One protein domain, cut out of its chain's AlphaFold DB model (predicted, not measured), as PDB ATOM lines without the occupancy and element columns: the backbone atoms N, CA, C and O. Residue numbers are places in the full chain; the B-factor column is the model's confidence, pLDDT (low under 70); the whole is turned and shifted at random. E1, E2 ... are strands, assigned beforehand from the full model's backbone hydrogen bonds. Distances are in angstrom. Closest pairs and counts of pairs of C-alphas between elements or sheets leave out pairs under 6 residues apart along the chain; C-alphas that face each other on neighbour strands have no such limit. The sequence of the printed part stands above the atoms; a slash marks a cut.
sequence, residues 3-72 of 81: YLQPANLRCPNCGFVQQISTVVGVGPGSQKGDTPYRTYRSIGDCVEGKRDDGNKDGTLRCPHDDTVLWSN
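AT A GLANCE: This is residues 3 to 72 of the 81 residues of an uncharacterized protein of Ascidiaceihabitans donghaensis (UniProt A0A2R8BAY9). Two small three-stranded sheets, E1 E2 E3 and E4 E5 E6, are partly face to face as a loose sandwich, and residues 28 to 33 stick out from the long E2 to E3 loop. Each sheet is an antiparallel meander, every strand pairing with the one before. The printed part has 70 residues, six named strands and no named helix: all strand, only just loose, close to compact, with radius of gyration of the C-alphas 13.4 A and spans 39 by 29 by 18 A.

HOW THE PARTS SIT: Begin at E2, residues 17 to 25, inner strand of a strongly twisted sheet. Its hairpin with E1, residues 3 to 10, has N 5 and O 22 within hydrogen-bond range at 2.8 A; that with E3, residues 37 to 42, has N 23 and O 39 at 2.7 A. Next find E5, residues 56 to 61: N 61 and O 47 of E4, residues 47 to 50, are 2.8 A apart, and N 60 and O 70 of E6, residues 68 to 71, 2.9 A. Between sheets, the closest C-alphas of E1 and E6 are Leu 9 and Leu 69, 5.9 A.

IN THESE COORDINATES: Find C-alpha 3 at (125.099, 56.447, 173.658), where E1 begins its 22.2 A; E2 spans 24.7 A; E6 ends at C-alpha 71, (109.762, 50.922, 179.704).

THE WHOLE: The C-alphas farthest apart, Cys 14 and Gly 29, are 40.5 A apart. The printed part has no cut; pLDDT is under 70 at residues 26 to 35.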
ATOM      1  N   TYR A   3     125.224  54.994 173.661       79.38
ATOM      2  CA  TYR A   3     125.099  56.447 173.658       79.38
ATOM      3  C   TYR A   3     123.937  56.889 174.544       79.38
ATOM      4  O   TYR A   3     123.002  56.131 174.813       79.38
ATOM      5  N   LEU A   4     124.028  58.126 175.030       82.56
ATOM      6  CA  LEU A   4     122.969  58.753 175.809       82.56
ATOM      7  C   LEU A   4     121.969  59.390 174.854       82.56
ATOM      8  O   LEU A   4     122.336  60.204 174.010       82.56
ATOM      9  N   GLN A   5     120.705  59.025 175.009       82.94
ATOM     10  CA  GLN A   5     119.589  59.595 174.284       82.94
ATOM     11  C   GLN A   5     118.634  60.247 175.294       82.94
ATOM     12  O   GLN A   5     118.057  59.537 176.129       82.94
ATOM     13  N   PRO A   6     118.462  61.580 175.264       86.06
ATOM     14  CA  PRO A   6     117.429  62.228 176.058       86.06
ATOM     15  C   PRO A   6     116.049  61.785 175.557       86.06
ATOM     16  O   PRO A   6     115.836  61.632 174.353       86.06
ATOM     17  N   ALA A   7     115.111  61.562 176.475       86.44
ATOM     18  CA  ALA A   7     113.729  61.237 176.148       86.44
ATOM     19  C   ALA A   7     112.782  62.096 176.987       86.44
ATOM     20  O   ALA A   7     112.908  62.153 178.207       86.44
ATOM     21  N   ASN A   8     111.836  62.757 176.322       89.50
ATOM     22  CA  ASN A   8     110.793  63.531 176.983       89.50
ATOM     23  C   ASN A   8     109.580  62.638 177.207       89.50
ATOM     24  O   ASN A   8     108.939  62.192 176.255       89.50
ATOM     25  N   LEU A   9     109.289  62.370 178.472       88.94
ATOM     26  CA  LEU A   9     108.122  61.632 178.912       88.94
ATOM     27  C   LEU A   9     106.997  62.615 179.185       88.94
ATOM     28  O   LEU A   9     107.197  63.609 179.879       88.94
ATOM     29  N   ARG A  10     105.810  62.327 178.659       90.12
ATOM     30  CA  ARG A  10     104.603  63.097 178.941       90.12
ATOM     31  C   ARG A  10     103.502  62.155 179.391       90.12
ATOM     32  O   ARG A  10     103.166  61.224 178.665       90.12
ATOM     33  N   CYS A  11     102.935  62.419 180.561       90.38
ATOM     34  CA  CYS A  11     101.763  61.704 181.036       90.38
ATOM     35  C   CYS A  11     100.513  62.188 180.285       90.38
ATOM     36  O   CYS A  11     100.236  63.393 180.295       90.38
ATOM     37  N   PRO A  12      99.749  61.286 179.640       88.50
ATOM     38  CA  PRO A  12      98.530  61.656 178.923       88.50
ATOM     39  C   PRO A  12      97.379  62.055 179.856       88.50
ATOM     40  O   PRO A  12      96.498  62.792 179.428       88.50
ATOM     41  N   ASN A  13      97.392  61.614 181.116       89.88
ATOM     42  CA  ASN A  13      96.264  61.800 182.030       89.88
ATOM     43  C   ASN A  13      96.366  63.086 182.860       89.88
ATOM     44  O   ASN A  13      95.386  63.810 182.989       89.88
ATOM     45  N   CYS A  14      97.543  63.387 183.417       89.69
ATOM     46  CA  CYS A  14      97.748  64.569 184.265       89.69
ATOM     47  C   CYS A  14      98.575  65.677 183.592       89.69
ATOM     48  O   CYS A  14      98.748  66.751 184.160       89.69
ATOM     49  N   GLY A  15      99.112  65.431 182.392       87.38
ATOM     50  CA  GLY A  15      99.920  66.408 181.659       87.38
ATOM     51  C   GLY A  15     101.343  66.601 182.190       87.38
ATOM     52  O   GLY A  15     102.061  67.438 181.652       87.38
ATOM     53  N   PHE A  16     101.767  65.823 183.193       91.31
ATOM     54  CA  PHE A  16     103.133  65.815 183.719       91.31
ATOM     55  C   PHE A  16     104.164  65.597 182.604       91.31
ATOM     56  O   PHE A  16     103.988  64.710 181.766       91.31
ATOM     57  N   VAL A  17     105.240  66.385 182.600       90.31
ATOM     58  CA  VAL A  17     106.331  66.280 181.623       90.31
ATOM     59  C   VAL A  17     107.648  66.128 182.364       90.31
ATOM     60  O   VAL A  17     107.970  66.946 183.217       90.31
ATOM     61  N   GLN A  18     108.429  65.119 181.991       91.38
ATOM     62  CA  GLN A  18     109.759  64.889 182.541       91.38
ATOM     63  C   GLN A  18     110.737  64.532 181.433       91.38
ATOM     64  O   GLN A  18     110.505  63.612 180.649       91.38
ATOM     65  N   GLN A  19     111.879  65.212 181.411       90.69
ATOM     66  CA  GLN A  19     113.004  64.784 180.594       90.69
ATOM     67  C   GLN A  19     113.825  63.749 181.365       90.69
ATOM     68  O   GLN A  19     114.309  64.021 182.465       90.69
ATOM     69  N   ILE A  20     114.008  62.573 180.774       89.44
ATOM     70  CA  ILE A  20     114.884  61.516 181.282       89.44
ATOM     71  C   ILE A  20     116.099  61.351 180.371       89.44
ATOM     72  O   ILE A  20     116.095  61.739 179.201       89.44
ATOM     73  N   SER A  21     117.150  60.725 180.894       88.06
ATOM     74  CA  SER A  21     118.289  60.284 180.082       88.06
ATOM     75  C   SER A  21     118.248  58.776 179.938       88.06
ATOM     76  O   SER A  21     118.303  58.066 180.940       88.06
ATOM     77  N   THR A  22     118.197  58.284 178.705       87.19
ATOM     78  CA  THR A  22     118.279  56.851 178.403       87.19
ATOM     79  C   THR A  22     119.641  56.507 177.820       87.19
ATOM     80  O   THR A  22     120.254  57.310 177.128       87.19
ATOM     81  N   VAL A  23     120.147  55.323 178.125       83.94
ATOM     82  CA  VAL A  23     121.296  54.711 177.469       83.94
ATOM     83  C   VAL A  23     120.742  53.739 176.445       83.94
ATOM     84  O   VAL A  23     120.008  52.816 176.803       83.94
ATOM     85  N   VAL A  24     121.101  53.945 175.184       80.81
ATOM     86  CA  VAL A  24     120.805  53.021 174.093       80.81
ATOM     87  C   VAL A  24     122.115  52.372 173.684       80.81
ATOM     88  O   VAL A  24     123.078  53.065 173.354       80.81
ATOM     89  N   GLY A  25     122.175  51.045 173.752       72.94
ATOM     90  CA  GLY A  25     123.401  50.308 173.501       72.94
ATOM     91  C   GLY A  25     123.237  49.142 172.542       72.94
ATOM     92  O   GLY A  25     122.233  48.434 172.528       72.94
ATOM     93  N   VAL A  26     124.286  48.943 171.752       69.38
ATOM     94  CA  VAL A  26     124.514  47.770 170.909       69.38
ATOM     95  C   VAL A  26     125.630  46.975 171.586       69.38
ATOM     96  O   VAL A  26     126.750  47.485 171.735       69.38
ATOM     97  N   GLY A  27     125.297  45.786 172.093       65.06
ATOM     98  CA  GLY A  27     126.240  44.911 172.788       65.06
ATOM     99  C   GLY A  27     127.252  44.283 171.821       65.06
ATOM    100  O   GLY A  27     127.023  44.291 170.614       65.06
ATOM    101  N   PRO A  28     128.365  43.717 172.318       57.69
ATOM    102  CA  PRO A  28     129.377  43.073 171.472       57.69
ATOM    103  C   PRO A  28     128.854  41.848 170.699       57.69
ATOM    104  O   PRO A  28     129.468  41.454 169.716       57.69
ATOM    105  N   GLY A  29     127.717  41.272 171.111       63.00
ATOM    106  CA  GLY A  29     127.015  40.208 170.382       63.00
ATOM    107  C   GLY A  29     125.856  40.684 169.501       63.00
ATOM    108  O   GLY A  29     125.183  39.848 168.911       63.00
ATOM    109  N   SER A  30     125.582  41.992 169.435       62.59
ATOM    110  CA  SER A  30     124.463  42.522 168.654       62.59
ATOM    111  C   SER A  30     124.817  42.606 167.166       62.59
ATOM    112  O   SER A  30     125.816  43.217 166.786       62.59
ATOM    113  N   GLN A  31     123.980  42.012 166.324       59.03
ATOM    114  CA  GLN A  31     124.102  41.998 164.872       59.03
ATOM    115  C   GLN A  31     123.339  43.164 164.228       59.03
ATOM    116  O   GLN A  31     122.494  43.825 164.837       59.03
ATOM    117  N   LYS A  32     123.624  43.433 162.949       56.03
ATOM    118  CA  LYS A  32     122.867  44.407 162.154       56.03
ATOM    119  C   LYS A  32     121.401  43.958 162.072       56.03
ATOM    120  O   LYS A  32     121.115  42.925 161.481       56.03
ATOM    121  N   GLY A  33     120.493  44.747 162.644       64.44
ATOM    122  CA  GLY A  33     119.063  44.421 162.746       64.44
ATOM    123  C   GLY A  33     118.606  44.018 164.151       64.44
ATOM    124  O   GLY A  33     117.401  43.952 164.393       64.44
ATOM    125  N   ASP A  34     119.533  43.817 165.095       63.38
ATOM    126  CA  ASP A  34     119.170  43.583 166.489       63.38
ATOM    127  C   ASP A  34     118.579  44.832 167.135       63.38
ATOM    128  O   ASP A  34     118.973  45.971 166.863       63.38
ATOM    129  N   THR A  35     117.620  44.607 168.033       65.94
ATOM    130  CA  THR A  35     117.038  45.695 168.813       65.94
ATOM    131  C   THR A  35     118.044  46.124 169.879       65.94
ATOM    132  O   THR A  35     118.397  45.304 170.728       65.94
ATOM    133  N   PRO A  36     118.521  47.382 169.864       70.50
ATOM    134  CA  PRO A  36     119.451  47.852 170.879       70.50
ATOM    135  C   PRO A  36     118.782  47.807 172.251       70.50
ATOM    136  O   PRO A  36     117.592  48.124 172.381       70.50
ATOM    137  N   TYR A  37     119.548  47.446 173.279       75.69
ATOM    138  CA  TYR A  37     119.045  47.521 174.643       75.69
ATOM    139  C   TYR A  37     118.880  48.989 175.035       75.69
ATOM    140  O   TYR A  37     119.638  49.862 174.601       75.69
ATOM    141  N   ARG A  38     117.868  49.263 175.856       79.69
ATOM    142  CA  ARG A  38     117.551  50.607 176.338       79.69
ATOM    143  C   ARG A  38     117.417  50.545 177.846       79.69
ATOM    144  O   ARG A  38     116.701  49.696 178.355       79.69
ATOM    145  N   THR A  39     118.093  51.426 178.564       83.81
ATOM    146  CA  THR A  39     117.935  51.560 180.017       83.81
ATOM    147  C   THR A  39     117.874  53.036 180.380       83.81
ATOM    148  O   THR A  39     118.498  53.847 179.702       83.81
ATOM    149  N   TYR A  40     117.129  53.429 181.409       86.44
ATOM    150  CA  TYR A  40     117.237  54.796 181.920       86.44
ATOM    151  C   TYR A  40     118.499  54.930 182.779       86.44
ATOM    152  O   TYR A  40     118.891  54.023 183.509       86.44
ATOM    153  N   ARG A  41     119.146  56.089 182.689       85.25
ATOM    154  CA  ARG A  41     120.261  56.492 183.556       85.25
ATOM    155  C   ARG A  41     119.798  57.424 184.669       85.25
ATOM    156  O   ARG A  41     120.318  57.349 185.773       85.25
ATOM    157  N   SER A  42     118.854  58.309 184.358       85.12
ATOM    158  CA  SER A  42     118.252  59.242 185.310       85.12
ATOM    159  C   SER A  42     116.753  59.298 185.067       85.12
ATOM    160  O   SER A  42     116.334  59.401 183.912       85.12
ATOM    161  N   ILE A  43     115.988  59.206 186.152       85.19
ATOM    162  CA  ILE A  43     114.524  59.112 186.141       85.19
ATOM    163  C   ILE A  43     113.844  60.460 186.417       85.19
ATOM    164  O   ILE A  43     112.652  60.594 186.168       85.19
ATOM    165  N   GLY A  44     114.599  61.469 186.869       87.50
ATOM    166  CA  GLY A  44     114.037  62.760 187.277       87.50
ATOM    167  C   GLY A  44     112.985  62.587 188.373       87.50
ATOM    168  O   GLY A  44     113.199  61.804 189.296       87.50
ATOM    169  N   ASP A  45     111.848  63.267 188.226       89.94
ATOM    170  CA  ASP A  45     110.698  63.170 189.135       89.94
ATOM    171  C   ASP A  45     109.760  61.982 188.821       89.94
ATOM    172  O   ASP A  45     108.669  61.873 189.380       89.94
ATOM    173  N   CYS A  46     110.142  61.076 187.911       90.00
ATOM    174  CA  CYS A  46     109.378  59.851 187.676       90.00
ATOM    175  C   CYS A  46     109.546  58.843 188.818       90.00
ATOM    176  O   CYS A  46     110.598  58.745 189.450       90.00
ATOM    177  N   VAL A  47     108.525  58.009 189.012       91.69
ATOM    178  CA  VAL A  47     108.560  56.894 189.961       91.69
ATOM    179  C   VAL A  47     109.139  55.663 189.273       91.69
ATOM    180  O   VAL A  47     108.686  55.256 188.202       91.69
ATOM    181  N   GLU A  48     110.160  55.067 189.881       90.56
ATOM    182  CA  GLU A  48     110.766  53.831 189.391       90.56
ATOM    183  C   GLU A  48     109.877  52.629 189.724       90.56
ATOM    184  O   GLU A  48     109.591  52.368 190.895       90.56
ATOM    185  N   GLY A  49     109.466  51.881 188.698       88.00
ATOM    186  CA  GLY A  49     108.735  50.637 188.894       88.00
ATOM    187  C   GLY A  49     109.631  49.564 189.513       88.00
ATOM    188  O   GLY A  49     110.789  49.374 189.119       88.00
ATOM    189  N   LYS A  50     109.094  48.848 190.501       88.56
ATOM    190  CA  LYS A  50     109.776  47.756 191.202       88.56
ATOM    191  C   LYS A  50     108.957  46.478 191.107       88.56
ATOM    192  O   LYS A  50     107.730  46.523 191.099       88.56
ATOM    193  N   ARG A  51     109.654  45.348 191.026       84.69
ATOM    194  CA  ARG A  51     109.087  44.002 191.145       84.69
ATOM    195  C   ARG A  51     108.960  43.623 192.623       84.69
ATOM    196  O   ARG A  51     109.502  44.307 193.492       84.69
ATOM    197  N   ASP A  52     108.292  42.506 192.896       83.31
ATOM    198  CA  ASP A  52     108.089  41.982 194.257       83.31
ATOM    199  C   ASP A  52     109.401  41.652 194.996       83.31
ATOM    200  O   ASP A  52     109.444  41.649 196.222       83.31
ATOM    201  N   ASP A  53     110.492  41.418 194.261       85.12
ATOM    202  CA  ASP A  53     111.838  41.191 194.803       85.12
ATOM    203  C   ASP A  53     112.589  42.495 195.154       85.12
ATOM    204  O   ASP A  53     113.743  42.459 195.579       85.12
ATOM    205  N   GLY A  54     111.954  43.658 194.963       79.31
ATOM    206  CA  GLY A  54     112.544  44.977 195.178       79.31
ATOM    207  C   GLY A  54     113.468  45.449 194.051       79.31
ATOM    208  O   GLY A  54     113.923  46.598 194.088       79.31
ATOM    209  N   ASN A  55     113.722  44.618 193.034       83.38
ATOM    210  CA  ASN A  55     114.495  45.008 191.863       83.38
ATOM    211  C   ASN A  55     113.661  45.862 190.908       83.38
ATOM    212  O   ASN A  55     112.433  45.804 190.864       83.38
ATOM    213  N   LYS A  56     114.362  46.647 190.093       84.19
ATOM    214  CA  LYS A  56     113.764  47.518 189.080       84.19
ATOM    215  C   LYS A  56     113.019  46.673 188.048       84.19
ATOM    216  O   LYS A  56     113.616  45.792 187.427       84.19
ATOM    217  N   ASP A  57     111.736  46.954 187.824       85.94
ATOM    218  CA  ASP A  57     110.946  46.252 186.802       85.94
ATOM    219  C   ASP A  57     111.303  46.698 185.376       85.94
ATOM    220  O   ASP A  57     111.020  45.977 184.417       85.94
ATOM    221  N   GLY A  58     112.001  47.833 185.266       85.12
ATOM    222  CA  GLY A  58     112.411  48.432 184.008       85.12
ATOM    223  C   GLY A  58     111.455  49.497 183.484       85.12
ATOM    224  O   GLY A  58     111.632  49.955 182.358       85.12
ATOM    225  N   THR A  59     110.471  49.917 184.275       90.00
ATOM    226  CA  THR A  59     109.489  50.943 183.925       90.00
ATOM    227  C   THR A  59     109.699  52.230 184.712       90.00
ATOM    228  O   THR A  59     110.245  52.226 185.816       90.00
ATOM    229  N   LEU A  60     109.266  53.344 184.122       90.94
ATOM    230  CA  LEU A  60     109.109  54.623 184.806       90.94
ATOM    231  C   LEU A  60     107.655  55.044 184.732       90.94
ATOM    232  O   LEU A  60     107.035  54.979 183.666       90.94
ATOM    233  N   ARG A  61     107.137  55.487 185.869       92.25
ATOM    234  CA  ARG A  61     105.738  55.829 186.067       92.25
ATOM    235  C   ARG A  61     105.594  57.293 186.435       92.25
ATOM    236  O   ARG A  61     106.520  57.928 186.946       92.25
ATOM    237  N   CYS A  62     104.434  57.844 186.131       91.31
ATOM    238  CA  CYS A  62     104.097  59.195 186.521       91.31
ATOM    239  C   CYS A  62     103.881  59.259 188.043       91.31
ATOM    240  O   CYS A  62     103.172  58.410 188.582       91.31
ATOM    241  N   PRO A  63     104.428  60.268 188.739       92.12
ATOM    242  CA  PRO A  63     104.259  60.404 190.187       92.12
ATOM    243  C   PRO A  63     102.827  60.740 190.627       92.12
ATOM    244  O   PRO A  63     102.515  60.614 191.806       92.12
ATOM    245  N   HIS A  64     101.962  61.186 189.713       90.69
ATOM    246  CA  HIS A  64     100.610  61.634 190.055       90.69
ATOM    247  C   HIS A  64      99.544  60.547 189.928       90.69
ATOM    248  O   HIS A  64      98.575  60.564 190.681       90.69
ATOM    249  N   ASP A  65      99.690  59.639 188.966       89.44
ATOM    250  CA  ASP A  65      98.652  58.663 188.617       89.44
ATOM    251  C   ASP A  65      99.203  57.258 188.329       89.44
ATOM    252  O   ASP A  65      98.469  56.400 187.851       89.44
ATOM    253  N   ASP A  66     100.493  57.025 188.597       86.44
ATOM    254  CA  ASP A  66     101.201  55.757 188.371       86.44
ATOM    255  C   ASP A  66     101.207  55.282 186.901       86.44
ATOM    256  O   ASP A  66     101.647  54.175 186.588       86.44
ATOM    257  N   THR A  67     100.786  56.126 185.950       89.50
ATOM    258  CA  THR A  67     100.764  55.761 184.527       89.50
ATOM    259  C   THR A  67     102.171  55.465 184.030       89.50
ATOM    260  O   THR A  67     103.082  56.275 184.203       89.50
ATOM    261  N   VAL A  68     102.353  54.326 183.359       90.31
ATOM    262  CA  VAL A  68     103.639  53.948 182.761       90.31
ATOM    263  C   VAL A  68     103.982  54.920 181.633       90.31
ATOM    264  O   VAL A  68     103.333  54.944 180.590       90.31
ATOM    265  N   LEU A  69     105.032  55.709 181.845       88.62
ATOM    266  CA  LEU A  69     105.533  56.690 180.885       88.62
ATOM    267  C   LEU A  69     106.669  56.134 180.026       88.62
ATOM    268  O   LEU A  69     106.874  56.584 178.901       88.62
ATOM    269  N   TRP A  70     107.424  55.168 180.552       88.56
ATOM    270  CA  TRP A  70     108.560  54.568 179.859       88.56
ATOM    271  C   TRP A  70     108.785  53.118 180.293       88.56
ATOM    272  O   TRP A  70     108.504  52.759 181.434       88.56
ATOM    273  N   SER A  71     109.339  52.293 179.402       87.06
ATOM    274  CA  SER A  71     109.762  50.922 179.704       87.06
ATOM    275  C   SER A  71     111.037  50.547 178.940       87.06
ATOM    276  O   SER A  71     111.231  50.964 177.795       87.06
ATOM    277  N   ASN A  72     111.895  49.746 179.574       80.12
ATOM    278  CA  ASN A  72     113.094  49.155 178.979       80.12
ATOM    279  C   ASN A  72     112.786  47.914 178.133       80.12
ATOM    280  O   ASN A  72     113.670  47.418 177.431       80.12
TER     281      ASN A  72